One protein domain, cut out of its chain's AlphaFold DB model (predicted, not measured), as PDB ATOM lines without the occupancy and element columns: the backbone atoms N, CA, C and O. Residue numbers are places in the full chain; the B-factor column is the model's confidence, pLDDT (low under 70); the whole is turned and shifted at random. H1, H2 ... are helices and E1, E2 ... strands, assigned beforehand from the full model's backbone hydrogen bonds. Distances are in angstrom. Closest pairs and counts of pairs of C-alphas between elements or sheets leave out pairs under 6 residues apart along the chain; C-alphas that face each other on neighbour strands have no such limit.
ATOM      1  N   VAL A 430      17.891   1.760   2.204       89.62
ATOM      2  CA  VAL A 430      18.335   0.971   3.358       89.62
ATOM      3  C   VAL A 430      19.791   0.534   3.205       89.62
ATOM      4  O   VAL A 430      20.254   0.202   2.112       89.62
ATOM      5  N   ALA A 431      20.511   0.507   4.327       91.56
ATOM      6  CA  ALA A 431      21.841  -0.082   4.429       91.56
ATOM      7  C   ALA A 431      21.721  -1.464   5.083       91.56
ATOM      8  O   ALA A 431      21.281  -1.587   6.227       91.56
ATOM      9  N   VAL A 432      22.093  -2.509   4.351       90.56
ATOM     10  CA  VAL A 432      21.977  -3.904   4.777       90.56
ATOM     11  C   VAL A 432      23.361  -4.440   5.111       90.56
ATOM     12  O   VAL A 432      24.302  -4.286   4.338       90.56
ATOM     13  N   ALA A 433      23.477  -5.108   6.255       90.88
ATOM     14  CA  ALA A 433      24.675  -5.822   6.670       90.88
ATOM     15  C   ALA A 433      24.301  -7.242   7.109       90.88
ATOM     16  O   ALA A 433      23.170  -7.509   7.525       90.88
ATOM     17  N   LYS A 434      25.251  -8.175   7.019       86.62
ATOM     18  CA  LYS A 434      25.035  -9.546   7.493       86.62
ATOM     19  C   LYS A 434      24.921  -9.563   9.013       86.62
ATOM     20  O   LYS A 434      25.754  -8.987   9.701       86.62
ATOM     21  N   ARG A 435      23.963 -10.329   9.548       84.62
ATOM     22  CA  ARG A 435      23.829 -10.539  11.003       84.62
ATOM     23  C   ARG A 435      25.086 -11.155  11.633       84.62
ATOM     24  O   ARG A 435      25.374 -10.898  12.797       84.62
ATOM     25  N   SER A 436      25.829 -11.967  10.877       81.81
ATOM     26  CA  SER A 436      27.104 -12.552  11.315       81.81
ATOM     27  C   SER A 436      28.226 -11.518  11.457       81.81
ATOM     28  O   SER A 436      29.154 -11.740  12.237       81.81
ATOM     29  N   SER A 437      28.137 -10.380  10.764       81.31
ATOM     30  CA  SER A 437      29.092  -9.280  10.872       81.31
ATOM     31  C   SER A 437      28.832  -8.500  12.161       81.31
ATOM     32  O   SER A 437      28.057  -7.544  12.193       81.31
ATOM     33  N   ARG A 438      29.469  -8.923  13.260       75.50
ATOM     34  CA  ARG A 438      29.400  -8.205  14.541       75.50
ATOM     35  C   ARG A 438      29.994  -6.794  14.377       75.50
ATOM     36  O   ARG A 438      31.028  -6.629  13.734       75.50
ATOM     37  N   ASN A 439      29.352  -5.792  14.982       83.50
ATOM     38  CA  ASN A 439      29.785  -4.387  15.020       83.50
ATOM     39  C   ASN A 439      29.803  -3.644  13.664       83.50
ATOM     40  O   ASN A 439      30.773  -2.945  13.388       83.50
ATOM     41  N   VAL A 440      28.770  -3.747  12.818       88.75
ATOM     42  CA  VAL A 440      28.598  -2.880  11.624       88.75
ATOM     43  C   VAL A 440      27.452  -1.898  11.861       88.75
ATOM     44  O   VAL A 440      26.331  -2.328  12.114       88.75
ATOM     45  N   PHE A 441      27.717  -0.594  11.776       88.44
ATOM     46  CA  PHE A 441      26.714   0.465  11.899       88.44
ATOM     47  C   PHE A 441      27.120   1.716  11.099       88.44
ATOM     48  O   PHE A 441      28.272   1.881  10.695       88.44
ATOM     49  N   MET A 442      26.167   2.614  10.852       87.25
ATOM     50  CA  MET A 442      26.450   3.887  10.176       87.25
ATOM     51  C   MET A 442      27.382   4.740  11.047       87.25
ATOM     52  O   MET A 442      27.020   5.096  12.165       87.25
ATOM     53  N   GLY A 443      28.585   5.035  10.551       86.12
ATOM     54  CA  GLY A 443      29.634   5.751  11.286       86.12
ATOM     55  C   GLY A 443      30.907   4.930  11.519       86.12
ATOM     56  O   GLY A 443      31.941   5.513  11.839       86.12
ATOM     57  N   ASN A 444      30.877   3.608  11.304       90.62
ATOM     58  CA  ASN A 444      32.062   2.744  11.393       90.62
ATOM     59  C   ASN A 444      32.342   1.945  10.107       90.62
ATOM     60  O   ASN A 444      32.847   0.816  10.142       90.62
ATOM     61  N   LEU A 445      32.007   2.533   8.957       91.50
ATOM     62  CA  LEU A 445      32.196   1.905   7.650       91.50
ATOM     63  C   LEU A 445      33.597   2.124   7.056       91.50
ATOM     64  O   LEU A 445      33.899   1.565   6.003       91.50
ATOM     65  N   GLY A 446      34.452   2.887   7.746       89.75
ATOM     66  CA  GLY A 446      35.851   3.107   7.373       89.75
ATOM     67  C   GLY A 446      36.606   1.793   7.159       89.75
ATOM     68  O   GLY A 446      36.534   0.886   7.988       89.75
ATOM     69  N   GLY A 447      37.295   1.667   6.024       89.25
ATOM     70  CA  GLY A 447      38.100   0.495   5.675       89.25
ATOM     71  C   GLY A 447      37.303  -0.770   5.321       89.25
ATOM     72  O   GLY A 447      37.902  -1.802   5.018       89.25
ATOM     73  N   ARG A 448      35.965  -0.719   5.322       91.94
ATOM     74  CA  ARG A 448      35.109  -1.860   4.954       91.94
ATOM     75  C   ARG A 448      34.916  -1.971   3.446       91.94
ATOM     76  O   ARG A 448      35.281  -1.071   2.686       91.94
ATOM     77  N   ARG A 449      34.315  -3.083   3.016       93.50
ATOM     78  CA  ARG A 449      33.920  -3.313   1.625       93.50
ATOM     79  C   ARG A 449      32.467  -2.927   1.380       93.50
ATOM     80  O   ARG A 449      31.584  -3.366   2.118       93.50
ATOM     81  N   SER A 450      32.214  -2.148   0.333       94.31
ATOM     82  CA  SER A 450      30.875  -1.653  -0.010       94.31
ATOM     83  C   SER A 450      30.298  -2.289  -1.270       94.31
ATOM     84  O   SER A 450      30.998  -2.529  -2.253       94.31
ATOM     85  N   CYS A 451      28.986  -2.512  -1.251       94.75
ATOM     86  CA  CYS A 451      28.188  -2.891  -2.410       94.75
ATOM     87  C   CYS A 451      27.164  -1.788  -2.686       94.75
ATOM     88  O   CYS A 451      26.229  -1.579  -1.909       94.75
ATOM     89  N   LEU A 452      27.353  -1.062  -3.777       94.00
ATOM     90  CA  LEU A 452      26.541   0.087  -4.160       94.00
ATOM     91  C   LEU A 452      25.807  -0.260  -5.462       94.00
ATOM     92  O   LEU A 452      26.356  -0.951  -6.317       94.00
ATOM     93  N   GLY A 453      24.557   0.186  -5.608       89.69
ATOM     94  CA  GLY A 453      23.702  -0.214  -6.734       89.69
ATOM     95  C   GLY A 453      24.272   0.164  -8.104       89.69
ATOM     96  O   GLY A 453      24.495  -0.701  -8.946       89.69
ATOM     97  N   HIS A 454      24.454   1.460  -8.341       92.44
ATOM     98  CA  HIS A 454      25.094   2.032  -9.532       92.44
ATOM     99  C   HIS A 454      25.300   3.535  -9.327       92.44
ATOM    100  O   HIS A 454      24.717   4.137  -8.415       92.44
ATOM    101  N   MET A 455      26.135   4.150 -10.161       91.19
ATOM    102  CA  MET A 455      26.364   5.590 -10.124       91.19
ATOM    103  C   MET A 455      25.052   6.363 -10.344       91.19
ATOM    104  O   MET A 455      24.239   5.996 -11.183       91.19
ATOM    105  N   TYR A 456      24.835   7.421  -9.557       91.19
ATOM    106  CA  TYR A 456      23.592   8.211  -9.496       91.19
ATOM    107  C   TYR A 456      22.340   7.501  -8.968       91.19
ATOM    108  O   TYR A 456      21.316   8.162  -8.802       91.19
ATOM    109  N   SER A 457      22.408   6.222  -8.595       91.00
ATOM    110  CA  SER A 457      21.264   5.560  -7.956       91.00
ATOM    111  C   SER A 457      20.802   6.317  -6.693       91.00
ATOM    112  O   SER A 457      21.643   6.708  -5.870       91.00
ATOM    113  N   PRO A 458      19.485   6.518  -6.480       90.00
ATOM    114  CA  PRO A 458      18.985   7.238  -5.311       90.00
ATOM    115  C   PRO A 458      19.466   6.623  -3.988       90.00
ATOM    116  O   PRO A 458      20.163   7.280  -3.214       90.00
ATOM    117  N   ALA A 459      19.171   5.343  -3.740       89.81
ATOM    118  CA  ALA A 459      19.552   4.675  -2.493       89.81
ATOM    119  C   ALA A 459      21.001   4.176  -2.466       89.81
ATOM    120  O   ALA A 459      21.590   4.098  -1.393       89.81
ATOM    121  N   GLY A 460      21.568   3.822  -3.620       89.88
ATOM    122  CA  GLY A 460      22.901   3.230  -3.706       89.88
ATOM    123  C   GLY A 460      24.035   4.242  -3.859       89.88
ATOM    124  O   GLY A 460      25.183   3.850  -3.715       89.88
ATOM    125  N   TRP A 461      23.752   5.517  -4.154       91.38
ATOM    126  CA  TRP A 461      24.792   6.520  -4.413       91.38
ATOM    127  C   TRP A 461      24.468   7.912  -3.868       91.38
ATOM    128  O   TRP A 461      25.354   8.558  -3.315       91.38
ATOM    129  N   LEU A 462      23.233   8.401  -3.984       90.06
ATOM    130  CA  LEU A 462      22.912   9.777  -3.586       90.06
ATOM    131  C   LEU A 462      22.620   9.911  -2.085       90.06
ATOM    132  O   LEU A 462      23.147  10.798  -1.415       90.06
ATOM    133  N   LEU A 463      21.754   9.050  -1.552       89.56
ATOM    134  CA  LEU A 463      21.316   9.118  -0.157       89.56
ATOM    135  C   LEU A 463      22.407   8.734   0.856       89.56
ATOM    136  O   LEU A 463      22.523   9.454   1.848       89.56
ATOM    137  N   PRO A 464      23.240   7.690   0.646       89.00
ATOM    138  CA  PRO A 464      24.261   7.313   1.626       89.00
ATOM    139  C   PRO A 464      25.267   8.436   1.889       89.00
ATOM    140  O   PRO A 464      25.656   8.652   3.033       89.00
ATOM    141  N   TYR A 465      25.609   9.208   0.855       85.44
ATOM    142  CA  TYR A 465      26.493  10.371   0.932       85.44
ATOM    143  C   TYR A 465      26.002  11.451   1.913       85.44
ATOM    144  O   TYR A 465      26.804  12.192   2.471       85.44
ATOM    145  N   ARG A 466      24.689  11.538   2.172       85.69
ATOM    146  CA  ARG A 466      24.123  12.505   3.131       85.69
ATOM    147  C   ARG A 466      24.344  12.119   4.595       85.69
ATOM    148  O   ARG A 466      23.999  12.903   5.476       85.69
ATOM    149  N   HIS A 467      24.864  10.925   4.859       86.94
ATOM    150  CA  HIS A 467      25.070  10.401   6.201       86.94
ATOM    151  C   HIS A 467      26.558  10.268   6.527       86.94
ATOM    152  O   HIS A 467      27.394  10.050   5.655       86.94
ATOM    153  N   THR A 468      26.892  10.336   7.815       85.88
ATOM    154  CA  THR A 468      28.254  10.081   8.289       85.88
ATOM    155  C   THR A 468      28.581   8.594   8.157       85.88
ATOM    156  O   THR A 468      28.124   7.772   8.952       85.88
ATOM    157  N   LEU A 469      29.370   8.237   7.143       87.00
ATOM    158  CA  LEU A 469      29.746   6.844   6.872       87.00
ATOM    159  C   LEU A 469      30.895   6.363   7.774       87.00
ATOM    160  O   LEU A 469      30.898   5.211   8.209       87.00
ATOM    161  N   SER A 470      31.846   7.246   8.091       85.31
ATOM    162  CA  SER A 470      32.977   6.980   8.985       85.31
ATOM    163  C   SER A 470      33.282   8.204   9.847       85.31
ATOM    164  O   SER A 470      33.407   9.308   9.321       85.31
ATOM    165  N   LEU A 471      33.419   8.011  11.161       81.50
ATOM    166  CA  LEU A 471      33.799   9.073  12.103       81.50
ATOM    167  C   LEU A 471      35.234   9.580  11.876       81.50
ATOM    168  O   LEU A 471      35.519  10.743  12.144       81.50
ATOM    169  N   GLU A 472      36.119   8.728  11.352       74.62
ATOM    170  CA  GLU A 472      37.532   9.049  11.093       74.62
ATOM    171  C   GLU A 472      37.730   9.893   9.828       74.62
ATOM    172  O   GLU A 472      38.685  10.655   9.733       74.62
ATOM    173  N   HIS A 473      36.810   9.785   8.865       71.62
ATOM    174  CA  HIS A 473      36.886  10.467   7.565       71.62
ATOM    175  C   HIS A 473      35.927  11.668   7.506       71.62
ATOM    176  O   HIS A 473      35.439  12.046   6.445       71.62
ATOM    177  N   ASN A 474      35.638  12.267   8.664       63.12
ATOM    178  CA  ASN A 474      34.722  13.395   8.810       63.12
ATOM    179  C   ASN A 474      35.416  14.734   8.489       63.12
ATOM    180  O   ASN A 474      35.477  15.634   9.326       63.12
ATOM    181  N   SER A 475      35.998  14.850   7.295       50.97
ATOM    182  CA  SER A 475      36.526  16.112   6.768       50.97
ATOM    183  C   SER A 475      35.555  16.688   5.735       50.97
ATOM    184  O   SER A 475      34.781  15.955   5.120       50.97
ATOM    185  N   SER A 476      35.547  18.019   5.607       57.34
ATOM    186  CA  SER A 476      34.753  18.822   4.663       57.34
ATOM    187  C   SER A 476      34.430  18.069   3.367       57.34
ATOM    188  O   SER A 476      35.287  17.972   2.488       57.34
ATOM    189  N   SER A 477      33.220  17.506   3.275       57.69
ATOM    190  CA  SER A 477      32.886  16.547   2.223       57.69
ATOM    191  C   SER A 477      33.020  17.213   0.848       57.69
ATOM    192  O   SER A 477      32.329  18.208   0.600       57.69
ATOM    193  N   PRO A 478      33.907  16.730  -0.041       64.75
ATOM    194  CA  PRO A 478      33.969  17.228  -1.408       64.75
ATOM    195  C   PRO A 478      32.602  17.043  -2.070       64.75
ATOM    196  O   PRO A 478      31.931  16.047  -1.827       64.75
ATOM    197  N   CYS A 479      32.198  17.965  -2.949       72.88
ATOM    198  CA  CYS A 479      30.912  17.896  -3.663       72.88
ATOM    199  C   CYS A 479      30.752  16.658  -4.578       72.88
ATOM    200  O   CYS A 479      29.737  16.544  -5.263       72.88
ATOM    201  N   ASP A 480      31.743  15.764  -4.619       84.44
ATOM    202  CA  ASP A 480      31.749  14.518  -5.376       84.44
ATOM    203  C   ASP A 480      31.610  13.304  -4.432       84.44
ATOM    204  O   ASP A 480      32.575  12.930  -3.753       84.44
ATOM    205  N   PRO A 481      30.444  12.630  -4.418       87.75
ATOM    206  CA  PRO A 481      30.238  11.423  -3.622       87.75
ATOM    207  C   PRO A 481      31.234  10.297  -3.913       87.75
ATOM    208  O   PRO A 481      31.558   9.531  -3.007       87.75
ATOM    209  N   ASN A 482      31.769  10.197  -5.136       88.50
ATOM    210  CA  ASN A 482      32.735   9.150  -5.481       88.50
ATOM    211  C   ASN A 482      34.049   9.299  -4.707       88.50
ATOM    212  O   ASN A 482      34.671   8.291  -4.373       88.50
ATOM    213  N   GLN A 483      34.475  10.529  -4.409       88.31
ATOM    214  CA  GLN A 483      35.669  10.769  -3.595       88.31
ATOM    215  C   GLN A 483      35.431  10.315  -2.158       88.31
ATOM    216  O   GLN A 483      36.197   9.510  -1.641       88.31
ATOM    217  N   VAL A 484      34.296  10.706  -1.570       88.56
ATOM    218  CA  VAL A 484      33.927  10.281  -0.211       88.56
ATOM    219  C   VAL A 484      33.861   8.761  -0.096       88.56
ATOM    220  O   VAL A 484      34.384   8.187   0.856       88.56
ATOM    221  N   TYR A 485      33.263   8.077  -1.071       90.81
ATOM    222  CA  TYR A 485      33.214   6.618  -1.055       90.81
ATOM    223  C   TYR A 485      34.597   5.973  -1.213       90.81
ATOM    224  O   TYR A 485      34.854   4.963  -0.560       90.81
ATOM    225  N   ASN A 486      35.482   6.532  -2.042       89.50
ATOM    226  CA  ASN A 486      36.855   6.036  -2.190       89.50
ATOM    227  C   ASN A 486      37.692   6.216  -0.916       89.50
ATOM    228  O   ASN A 486      38.533   5.364  -0.636       89.50
ATOM    229  N   ASP A 487      37.457   7.293  -0.166       89.00
ATOM    230  CA  ASP A 487      38.167   7.574   1.083       89.00
ATOM    231  C   ASP A 487      37.660   6.680   2.219       89.00
ATOM    232  O   ASP A 487      38.438   6.147   3.005       89.00
ATOM    233  N   VAL A 488      36.342   6.471   2.293       89.94
ATOM    234  CA  VAL A 488      35.727   5.673   3.359       89.94
ATOM    235  C   VAL A 488      35.949   4.175   3.152       89.94
ATOM    236  O   VAL A 488      36.255   3.464   4.111       89.94
ATOM    237  N   PHE A 489      35.759   3.658   1.938       92.56
ATOM    238  CA  PHE A 489      35.758   2.216   1.685       92.56
ATOM    239  C   PHE A 489      37.095   1.727   1.131       92.56
ATOM    240  O   PHE A 489      37.627   2.263   0.165       92.56
ATOM    241  N   TRP A 490      37.603   0.618   1.676       90.69
ATOM    242  CA  TRP A 490      38.863   0.027   1.207       90.69
ATOM    243  C   TRP A 490      38.754  -0.511  -0.227       90.69
ATOM    244  O   TRP A 490      39.649  -0.328  -1.058       90.69
ATOM    245  N   LYS A 491      37.655  -1.213  -0.515       93.56
ATOM    246  CA  LYS A 491      37.296  -1.723  -1.841       93.56
ATOM    247  C   LYS A 491      35.781  -1.716  -1.962       93.56
ATOM    248  O   LYS A 491      35.095  -2.015  -0.994       93.56
ATOM    249  N   GLY A 492      35.255  -1.445  -3.142       93.81
ATOM    250  CA  GLY A 492      33.816  -1.466  -3.364       93.81
ATOM    251  C   GLY A 492      33.447  -2.050  -4.709       93.81
ATOM    252  O   GLY A 492      34.320  -2.360  -5.532       93.81
ATOM    253  N   CYS A 493      32.142  -2.234  -4.894       94.81
ATOM    254  CA  CYS A 493      31.533  -2.330  -6.206       94.81
ATOM    255  C   CYS A 493      30.494  -1.219  -6.342       94.81
ATOM    256  O   CYS A 493      29.443  -1.272  -5.708       94.81
ATOM    257  N   LEU A 494      30.825  -0.218  -7.152       95.19
ATOM    258  CA  LEU A 494      29.970   0.856  -7.624       95.19
ATOM    259  C   LEU A 494      30.039   0.845  -9.153       95.19
ATOM    260  O   LEU A 494      30.950   1.443  -9.731       95.19
ATOM    261  N   PRO A 495      29.110   0.148  -9.814       94.62
ATOM    262  CA  PRO A 495      29.033   0.122 -11.268       94.62
ATOM    263  C   PRO A 495      29.032   1.536 -11.870       94.62
ATOM    264  O   PRO A 495      28.314   2.415 -11.387       94.62
ATOM    265  N   GLY A 496      29.869   1.752 -12.888       91.06
ATOM    266  CA  GLY A 496      30.093   3.057 -13.522       91.06
ATOM    267  C   GLY A 496      31.159   3.945 -12.873       91.06
ATOM    268  O   GLY A 496      31.420   5.032 -13.383       91.06
ATOM    269  N   SER A 497      31.779   3.504 -11.775       92.94
ATOM    270  CA  SER A 497      32.898   4.204 -11.136       92.94
ATOM    271  C   SER A 497      34.259   3.736 -11.674       92.94
ATOM    272  O   SER A 497      34.345   3.006 -12.660       92.94
ATOM    273  N   GLU A 498      35.337   4.146 -11.007       90.69
ATOM    274  CA  GLU A 498      36.712   3.751 -11.311       90.69
ATOM    275  C   GLU A 498      37.494   3.451 -10.016       90.69
ATOM    276  O   GLU A 498      37.071   3.773  -8.903       90.69
ATOM    277  N   GLY A 499      38.662   2.816 -10.143       90.62
ATOM    278  CA  GLY A 499      39.587   2.634  -9.021       90.62
ATOM    279  C   GLY A 499      39.092   1.671  -7.933       90.62
ATOM    280  O   GLY A 499      38.681   0.542  -8.220       90.62
ATOM    281  N   ASN A 500      39.196   2.077  -6.660       91.56
ATOM    282  CA  ASN A 500      38.909   1.206  -5.509       91.56
ATOM    283  C   ASN A 500      37.444   0.767  -5.451       91.56
ATOM    284  O   ASN A 500      37.164  -0.358  -5.029       91.56
ATOM    285  N   LEU A 501      36.533   1.609  -5.936       93.44
ATOM    286  CA  LEU A 501      35.101   1.332  -5.982       93.44
ATOM    287  C   LEU A 501      34.698   0.314  -7.052       93.44
ATOM    288  O   LEU A 501      33.542  -0.071  -7.092       93.44
ATOM    289  N   CYS A 502      35.623  -0.169  -7.880       94.06
ATOM    290  CA  CYS A 502      35.359  -1.239  -8.845       94.06
ATOM    291  C   CYS A 502      36.070  -2.556  -8.514       94.06
ATOM    292  O   CYS A 502      35.917  -3.544  -9.236       94.06
ATOM    293  N   LYS A 503      36.867  -2.596  -7.439       92.06
ATOM    294  CA  LYS A 503      37.755  -3.731  -7.136       92.06
ATOM    295  C   LYS A 503      37.019  -5.024  -6.810       92.06
ATOM    296  O   LYS A 503      37.601  -6.086  -7.018       92.06
ATOM    297  N   VAL A 504      35.798  -4.945  -6.279       91.00
ATOM    298  CA  VAL A 504      35.010  -6.142  -5.936       91.00
ATOM    299  C   VAL A 504      33.883  -6.423  -6.933       91.00
ATOM    300  O   VAL A 504      33.126  -7.367  -6.745       91.00
ATOM    301  N   CYS A 505      33.778  -5.636  -8.009       91.38
ATOM    302  CA  CYS A 505      32.872  -5.946  -9.109       91.38
ATOM    303  C   CYS A 505      33.368  -7.165  -9.899       91.38
ATOM    304  O   CYS A 505      34.573  -7.350 -10.092       91.38
ATOM    305  N   LEU A 506      32.435  -7.984 -10.386       87.12
ATOM    306  CA  LEU A 506      32.763  -9.270 -11.001       87.12
ATOM    307  C   LEU A 506      32.696  -9.257 -12.530       87.12
ATOM    308  O   LEU A 506      33.320 -10.111 -13.160       87.12
ATOM    309  N   GLY A 507      31.969  -8.314 -13.129       85.44
ATOM    310  CA  GLY A 507      31.644  -8.324 -14.552       85.44
ATOM    311  C   GLY A 507      30.520  -9.303 -14.898       85.44
ATOM    312  O   GLY A 507      29.877  -9.899 -14.023       85.44
ATOM    313  N   GLY A 508      30.266  -9.445 -16.198       79.00
ATOM    314  CA  GLY A 508      29.145 -10.217 -16.731       79.00
ATOM    315  C   GLY A 508      29.411 -11.696 -16.961       79.00
ATOM    316  O   GLY A 508      30.367 -12.278 -16.457       79.00
ATOM    317  N   THR A 509      28.540 -12.309 -17.758       69.12
ATOM    318  CA  THR A 509      28.667 -13.687 -18.254       69.12
ATOM    319  C   THR A 509      28.840 -13.684 -19.774       69.12
ATOM    320  O   THR A 509      28.291 -12.814 -20.450       69.12
ATOM    321  N   GLY A 510      29.564 -14.659 -20.330       70.31
ATOM    322  CA  GLY A 510      29.799 -14.744 -21.779       70.31
ATOM    323  C   GLY A 510      30.664 -13.589 -22.299       70.31
ATOM    324  O   GLY A 510      31.696 -13.279 -21.707       70.31
ATOM    325  N   GLU A 511      30.238 -12.921 -23.376       59.09
ATOM    326  CA  GLU A 511      30.979 -11.815 -24.024       59.09
ATOM    327  C   GLU A 511      31.244 -10.602 -23.108       59.09
ATOM    328  O   GLU A 511      32.159  -9.820 -23.362       59.09
ATOM    329  N   ALA A 512      30.480 -10.444 -22.021       60.75
ATOM    330  CA  ALA A 512      30.647  -9.364 -21.046       60.75
ATOM    331  C   ALA A 512      31.505  -9.746 -19.821       60.75
ATOM    332  O   ALA A 512      31.665  -8.932 -18.910       60.75
ATOM    333  N   ALA A 513      32.067 -10.961 -19.776       62.19
ATOM    334  CA  ALA A 513      32.816 -11.456 -18.615       62.19
ATOM    335  C   ALA A 513      34.085 -10.645 -18.296       62.19
ATOM    336  O   ALA A 513      34.516 -10.586 -17.146       62.19
ATOM    337  N   THR A 514      34.674  -9.982 -19.293       62.56
ATOM    338  CA  THR A 514      35.898  -9.183 -19.127       62.56
ATOM    339  C   THR A 514      35.632  -7.735 -18.708       62.56
ATOM    340  O   THR A 514      36.545  -7.066 -18.223       62.56
ATOM    341  N   LYS A 515      34.394  -7.236 -18.846       76.81
ATOM    342  CA  LYS A 515      34.029  -5.843 -18.541       76.81
ATOM    343  C   LYS A 515      33.477  -5.707 -17.122       76.81
ATOM    344  O   LYS A 515      32.264  -5.698 -16.905       76.81
ATOM    345  N   ARG A 516      34.384  -5.597 -16.152       87.12
ATOM    346  CA  ARG A 516      34.043  -5.334 -14.745       87.12
ATOM    347  C   ARG A 516      33.564  -3.901 -14.549       87.12
ATOM    348  O   ARG A 516      34.048  -2.997 -15.222       87.12
ATOM    349  N   CYS A 517      32.666  -3.707 -13.587       92.31
ATOM    350  CA  CYS A 517      32.170  -2.396 -13.169       92.31
ATOM    351  C   CYS A 517      31.379  -1.640 -14.253       92.31
ATOM    352  O   CYS A 517      31.292  -0.415 -14.226       92.31
ATOM    353  N   SER A 518      30.794  -2.365 -15.211       91.75
ATOM    354  CA  SER A 518      29.954  -1.773 -16.259       91.75
ATOM    355  C   SER A 518      28.714  -1.107 -15.654       91.75
ATOM    356  O   SER A 518      28.038  -1.721 -14.835       91.75
ATOM    357  N   ASP A 519      28.375   0.107 -16.092       92.06
ATOM    358  CA  ASP A 519      27.209   0.877 -15.617       92.06
ATOM    359  C   ASP A 519      25.876   0.401 -16.232       92.06
ATOM    360  O   ASP A 519      25.105   1.172 -16.803       92.06
ATOM    361  N   ASN A 520      25.646  -0.912 -16.210       91.56
ATOM    362  CA  ASN A 520      24.440  -1.563 -16.710       91.56
ATOM    363  C   ASN A 520      24.334  -3.013 -16.205       91.56
ATOM    364  O   ASN A 520      25.265  -3.555 -15.610       91.56
ATOM    365  N   HIS A 521      23.227  -3.693 -16.526       89.81
ATOM    366  CA  HIS A 521      22.975  -5.086 -16.123       89.81
ATOM    367  C   HIS A 521      23.961  -6.132 -16.667       89.81
ATOM    368  O   HIS A 521      23.841  -7.308 -16.319       89.81
ATOM    369  N   ASN A 522      24.928  -5.757 -17.511       89.12
ATOM    370  CA  ASN A 522      26.013  -6.672 -17.846       89.12
ATOM    371  C   ASN A 522      26.986  -6.844 -16.667       89.12
ATOM    372  O   ASN A 522      27.731  -7.811 -16.668       89.12
ATOM    373  N   GLU A 523      26.992  -5.970 -15.658       91.06
ATOM    374  CA  GLU A 523      27.671  -6.219 -14.381       91.06
ATOM    375  C   GLU A 523      26.752  -7.015 -13.441       91.06
ATOM    376  O   GLU A 523      25.629  -6.607 -13.141       91.06
ATOM    377  N   ARG A 524      27.232  -8.156 -12.926       89.00
ATOM    378  CA  ARG A 524      26.448  -9.025 -12.028       89.00
ATOM    379  C   ARG A 524      26.046  -8.345 -10.725       89.00
ATOM    380  O   ARG A 524      25.057  -8.771 -10.118       89.00
ATOM    381  N   TYR A 525      26.820  -7.353 -10.299       91.38
ATOM    382  CA  TYR A 525      26.570  -6.547  -9.109       91.38
ATOM    383  C   TYR A 525      25.864  -5.210  -9.390       91.38
ATOM    384  O   TYR A 525      25.748  -4.391  -8.486       91.38
ATOM    385  N   TYR A 526      25.290  -5.027 -10.585       92.00
ATOM    386  CA  TYR A 526      24.492  -3.850 -10.934       92.00
ATOM    387  C   TYR A 526      23.079  -3.832 -10.330       92.00
ATOM    388  O   TYR A 526      22.364  -4.840 -10.312       92.00
ATOM    389  N   GLY A 527      22.652  -2.643  -9.897       90.56
ATOM    390  CA  GLY A 527      21.315  -2.361  -9.371       90.56
ATOM    391  C   GLY A 527      21.085  -2.899  -7.957       90.56
ATOM    392  O   GLY A 527      21.969  -3.501  -7.348       90.56
ATOM    393  N   ASN A 528      19.867  -2.718  -7.429       87.56
ATOM    394  CA  ASN A 528      19.498  -3.174  -6.077       87.56
ATOM    395  C   ASN A 528      19.819  -4.657  -5.853       87.56
ATOM    396  O   ASN A 528      20.356  -5.053  -4.817       87.56
ATOM    397  N   MET A 529      19.516  -5.488  -6.853       86.56
ATOM    398  CA  MET A 529      19.726  -6.925  -6.751       86.56
ATOM    399  C   MET A 529      21.190  -7.337  -6.836       86.56
ATOM    400  O   MET A 529      21.616  -8.262  -6.140       86.56
ATOM    401  N   GLY A 530      21.961  -6.648  -7.671       89.44
ATOM    402  CA  GLY A 530      23.390  -6.862  -7.771       89.44
ATOM    403  C   GLY A 530      24.126  -6.455  -6.494       89.44
ATOM    404  O   GLY A 530      24.941  -7.232  -6.002       89.44
ATOM    405  N   ALA A 531      23.766  -5.316  -5.897       91.06
ATOM    406  CA  ALA A 531      24.322  -4.871  -4.620       91.06
ATOM    407  C   ALA A 531      24.011  -5.855  -3.480       91.06
ATOM    408  O   ALA A 531      24.903  -6.201  -2.702       91.06
ATOM    409  N   LEU A 532      22.780  -6.384  -3.414       90.06
ATOM    410  CA  LEU A 532      22.449  -7.427  -2.441       90.06
ATOM    411  C   LEU A 532      23.279  -8.693  -2.679       90.06
ATOM    412  O   LEU A 532      23.833  -9.228  -1.724       90.06
ATOM    413  N   ARG A 533      23.419  -9.142  -3.936       88.44
ATOM    414  CA  ARG A 533      24.248 -10.307  -4.298       88.44
ATOM    415  C   ARG A 533      25.717 -10.112  -3.914       88.44
ATOM    416  O   ARG A 533      26.336 -11.041  -3.414       88.44
ATOM    417  N   CYS A 534      26.262  -8.917  -4.113       91.19
ATOM    418  CA  CYS A 534      27.617  -8.555  -3.697       91.19
ATOM    419  C   CYS A 534      27.820  -8.726  -2.179       91.19
ATOM    420  O   CYS A 534      28.865  -9.214  -1.735       91.19
ATOM    421  N   LEU A 535      26.796  -8.396  -1.381       90.31
ATOM    422  CA  LEU A 535      26.807  -8.610   0.063       90.31
ATOM    423  C   LEU A 535      26.634 -10.086   0.416       90.31
ATOM    424  O   LEU A 535      27.477 -10.638   1.119       90.31
ATOM    425  N   VAL A 536      25.553 -10.741  -0.015       85.69
ATOM    426  CA  VAL A 536      25.229 -12.095   0.467       85.69
ATOM    427  C   VAL A 536      26.150 -13.167  -0.113       85.69
ATOM    428  O   VAL A 536      26.544 -14.060   0.637       85.69
ATOM    429  N   GLY A 537      26.607 -12.981  -1.351       78.56
ATOM    430  CA  GLY A 537      27.411 -13.918  -2.129       78.56
ATOM    431  C   GLY A 537      26.608 -14.579  -3.252       78.56
ATOM    432  O   GLY A 537      25.395 -14.394  -3.353       78.56
ATOM    433  N   ASP A 538      27.282 -15.313  -4.138       69.31
ATOM    434  CA  ASP A 538      26.619 -16.160  -5.137       69.31
ATOM    435  C   ASP A 538      26.572 -17.637  -4.689       69.31
ATOM    436  O   ASP A 538      26.965 -17.969  -3.571       69.31
ATOM    437  N   ALA A 539      26.070 -18.533  -5.545       63.91
ATOM    438  CA  ALA A 539      25.953 -19.963  -5.241       63.91
ATOM    439  C   ALA A 539      27.304 -20.659  -4.960       63.91
ATOM    440  O   ALA A 539      27.311 -21.777  -4.456       63.91
ATOM    441  N   SER A 540      28.443 -20.015  -5.255       63.31
ATOM    442  CA  SER A 540      29.774 -20.510  -4.880       63.31
ATOM    443  C   SER A 540      30.162 -20.180  -3.431       63.31
ATOM    444  O   SER A 540      31.178 -20.664  -2.940       63.31
ATOM    445  N   GLY A 541      29.354 -19.375  -2.729       61.00
ATOM    446  CA  GLY A 541      29.570 -18.983  -1.333       61.00
ATOM    447  C   GLY A 541      30.500 -17.780  -1.141       61.00
ATOM    448  O   GLY A 541      30.697 -17.337  -0.008       61.00
ATOM    449  N   GLU A 542      31.051 -17.206  -2.214       69.19
ATOM    450  CA  GLU A 542      31.951 -16.057  -2.120       69.19
ATOM    451  C   GLU A 542      31.183 -14.741  -1.929       69.19
ATOM    452  O   GLU A 542      30.358 -14.342  -2.749       69.19
ATOM    453  N   SER A 543      31.475 -14.046  -0.828       79.19
ATOM    454  CA  SER A 543      30.880 -12.763  -0.453       79.19
ATOM    455  C   SER A 543      31.940 -11.671  -0.398       79.19
ATOM    456  O   SER A 543      32.995 -11.816   0.232       79.19
ATOM    457  N   TYR A 544      31.638 -10.553  -1.050       85.38
ATOM    458  CA  TYR A 544      32.632  -9.540  -1.375       85.38
ATOM    459  C   TYR A 544      32.403  -8.195  -0.684       85.38
ATOM    460  O   TYR A 544      33.340  -7.400  -0.615       85.38
ATOM    461  N   GLY A 545      31.211  -7.957  -0.132       88.50
ATOM    462  CA  GLY A 545      30.885  -6.760   0.643       88.50
ATOM    463  C   GLY A 545      30.583  -7.021   2.111       88.50
ATOM    464  O   GLY A 545      30.157  -8.109   2.494       88.50
ATOM    465  N   ASP A 546      30.750  -5.976   2.917       91.38
ATOM    466  CA  ASP A 546      30.384  -5.953   4.335       91.38
ATOM    467  C   ASP A 546      29.078  -5.167   4.571       91.38
ATOM    468  O   ASP A 546      28.364  -5.425   5.542       91.38
ATOM    469  N   VAL A 547      28.746  -4.241   3.662       93.25
ATOM    470  CA  VAL A 547      27.507  -3.451   3.649       93.25
ATOM    471  C   VAL A 547      26.995  -3.276   2.215       93.25
ATOM    472  O   VAL A 547      27.789  -3.051   1.300       93.25
ATOM    473  N   ALA A 548      25.677  -3.359   2.018       93.56
ATOM    474  CA  ALA A 548      25.012  -3.010   0.763       93.56
ATOM    475  C   ALA A 548      24.021  -1.864   0.949       93.56
ATOM    476  O   ALA A 548      23.254  -1.863   1.908       93.56
ATOM    477  N   PHE A 549      23.993  -0.934  -0.002       92.81
ATOM    478  CA  PHE A 549      23.012   0.148  -0.054       92.81
ATOM    479  C   PHE A 549      22.012  -0.120  -1.177       92.81
ATOM    480  O   PHE A 549      22.400  -0.235  -2.341       92.81
ATOM    481  N   LEU A 550      20.736  -0.262  -0.821       88.38
ATOM    482  CA  LEU A 550      19.673  -0.626  -1.756       88.38
ATOM    483  C   LEU A 550      18.328  -0.035  -1.345       88.38
ATOM    484  O   LEU A 550      18.160   0.487  -0.247       88.38
ATOM    485  N   GLU A 551      17.360  -0.110  -2.242       86.38
ATOM    486  CA  GLU A 551      15.984   0.301  -1.986       86.38
ATOM    487  C   GLU A 551      15.218  -0.792  -1.222       86.38
ATOM    488  O   GLU A 551      15.467  -1.987  -1.384       86.38
ATOM    489  N   GLN A 552      14.282  -0.386  -0.360       79.00
ATOM    490  CA  GLN A 552      13.498  -1.292   0.487       79.00
ATOM    491  C   GLN A 552      12.585  -2.212  -0.331       79.00
ATOM    492  O   GLN A 552      12.329  -3.352   0.072       79.00
ATOM    493  N   HIS A 553      12.044  -1.714  -1.445       69.00
ATOM    494  CA  HIS A 553      11.085  -2.475  -2.230       69.00
ATOM    495  C   HIS A 553      11.751  -3.759  -2.750       69.00
ATOM    496  O   HIS A 553      12.905  -3.769  -3.172       69.00
ATOM    497  N   ASN A 554      11.029  -4.872  -2.660       62.38
ATOM    498  CA  ASN A 554      11.510  -6.217  -2.981       62.38
ATOM    499  C   ASN A 554      12.605  -6.788  -2.060       62.38
ATOM    500  O   ASN A 554      12.984  -7.933  -2.273       62.38
ATOM    501  N   LEU A 555      13.076  -6.098  -1.007       68.94
ATOM    502  CA  LEU A 555      14.105  -6.629  -0.095       68.94
ATOM    503  C   LEU A 555      13.728  -8.011   0.471       68.94
ATOM    504  O   LEU A 555      14.520  -8.945   0.392       68.94
ATOM    505  N   LEU A 556      12.507  -8.163   0.994       65.75
ATOM    506  CA  LEU A 556      12.036  -9.425   1.580       65.75
ATOM    507  C   LEU A 556      11.899 -10.539   0.530       65.75
ATOM    508  O   LEU A 556      12.404 -11.640   0.741       65.75
ATOM    509  N   ALA A 557      11.287 -10.240  -0.619       64.19
ATOM    510  CA  ALA A 557      11.149 -11.190  -1.726       64.19
ATOM    511  C   ALA A 557      12.519 -11.636  -2.273       64.19
ATOM    512  O   ALA A 557      12.734 -12.809  -2.572       64.19
ATOM    513  N   ASN A 558      13.471 -10.707  -2.337       64.62
ATOM    514  CA  ASN A 558      14.809 -10.926  -2.866       64.62
ATOM    515  C   ASN A 558      15.713 -11.693  -1.897       64.62
ATOM    516  O   ASN A 558      16.493 -12.538  -2.337       64.62
ATOM    517  N   ILE A 559      15.608 -11.427  -0.591       65.19
ATOM    518  CA  ILE A 559      16.308 -12.197   0.444       65.19
ATOM    519  C   ILE A 559      15.799 -13.640   0.439       65.19
ATOM    520  O   ILE A 559      16.611 -14.560   0.372       65.19
ATOM    521  N   LEU A 560      14.477 -13.848   0.429       57.78
ATOM    522  CA  LEU A 560      13.886 -15.188   0.350       57.78
ATOM    523  C   LEU A 560      14.314 -15.909  -0.938       57.78
ATOM    524  O   LEU A 560      14.772 -17.046  -0.881       57.78
ATOM    525  N   GLY A 561      14.261 -15.233  -2.089       58.31
ATOM    526  CA  GLY A 561      14.652 -15.808  -3.377       58.31
ATOM    527  C   GLY A 561      16.149 -16.108  -3.533       58.31
ATOM    528  O   GLY A 561      16.501 -17.039  -4.256       58.31
ATOM    529  N   GLN A 562      17.044 -15.354  -2.882       56.16
ATOM    530  CA  GLN A 562      18.478 -15.669  -2.884       56.16
ATOM    531  C   GLN A 562      18.840 -16.767  -1.885       56.16
ATOM    532  O   GLN A 562      19.647 -17.620  -2.229       56.16
ATOM    533  N   ILE A 563      18.216 -16.805  -0.704       54.50
ATOM    534  CA  ILE A 563      18.428 -17.893   0.263       54.50
ATOM    535  C   ILE A 563      18.006 -19.240  -0.345       54.50
ATOM    536  O   ILE A 563      18.763 -20.199  -0.251       54.50
ATOM    537  N   ILE A 564      16.873 -19.287  -1.058       48.75
ATOM    538  CA  ILE A 564      16.392 -20.491  -1.763       48.75
ATOM    539  C   ILE A 564      17.345 -20.946  -2.888       48.75
ATOM    540  O   ILE A 564      17.323 -22.109  -3.260       48.75
ATOM    541  N   LYS A 565      18.170 -20.053  -3.456       48.62
ATOM    542  CA  LYS A 565      19.164 -20.404  -4.492       48.62
ATOM    543  C   LYS A 565      20.536 -20.796  -3.931       48.62
ATOM    544  O   LYS A 565      21.390 -21.216  -4.706       48.62
ATOM    545  N   ILE A 566      20.770 -20.550  -2.640       47.25
ATOM    546  CA  ILE A 566      22.026 -20.842  -1.928       47.25
ATOM    547  C   ILE A 566      21.896 -22.136  -1.096       47.25
ATOM    548  O   ILE A 566      22.910 -22.773  -0.817       47.25
ATOM    549  N   GLN A 567      20.672 -22.520  -0.709       38.38
ATOM    550  CA  GLN A 567      20.323 -23.881  -0.276       38.38
ATOM    551  C   GLN A 567      20.150 -24.797  -1.486       38.38
ATOM    552  O   GLN A 567      20.490 -25.992  -1.340       38.38
TER     553      GLN A 567
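This is residues 430 to 567 of the 567 residues of the protein "Serotransferrin" of Liparis tanakae (Tanaka's snailfish) (UniProt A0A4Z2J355). With little regular structure, a small twisted sheet sits amid long loops, H4 covering one face, short H1 the other, and H5 beyond H4. The printed part has 138 residues, 55 in named elements: E1 E2 H1 H2 E3 H3 H4 E4 H5, class mixed. The mixed sheet runs E1 E4 E2 E3. It is compact, radius of gyration of the C-alphas 14.1 A, spans 43 by 33 by 24 A.

E1 (430 to 433) begins at C-alpha (18.335, 0.971, 3.358). E2 is 449 to 452, H1 458 to 462, H2 481 to 488, E3 491 to 493, H3 499 to 502, H4 527 to 536, E4 547 to 551. H5, 555 to 566, 16.4 A, ends at (22.026, -20.842, -1.928).

E1 and E4 are antiparallel (N 430 to O 550, 2.8 A); E2 is parallel to E4 (N 451 to O 547, 2.9 A) and E3 (N 452 to O 493, 2.9 A). H4's height over the sheet is 6.6 A. H3 stands at the sheet's level; H2 only grazes it. Every O i to N i+4 pair is within hydrogen-bond range in H1, H2 and H4, 7 of 8 in H5; H3 is too short for one.

The printed part has no cut. E1 to E2, H1 to H2 and H3 to H4 are long links. pLDDT is under 70 at 30 residues, among them 553 to 567.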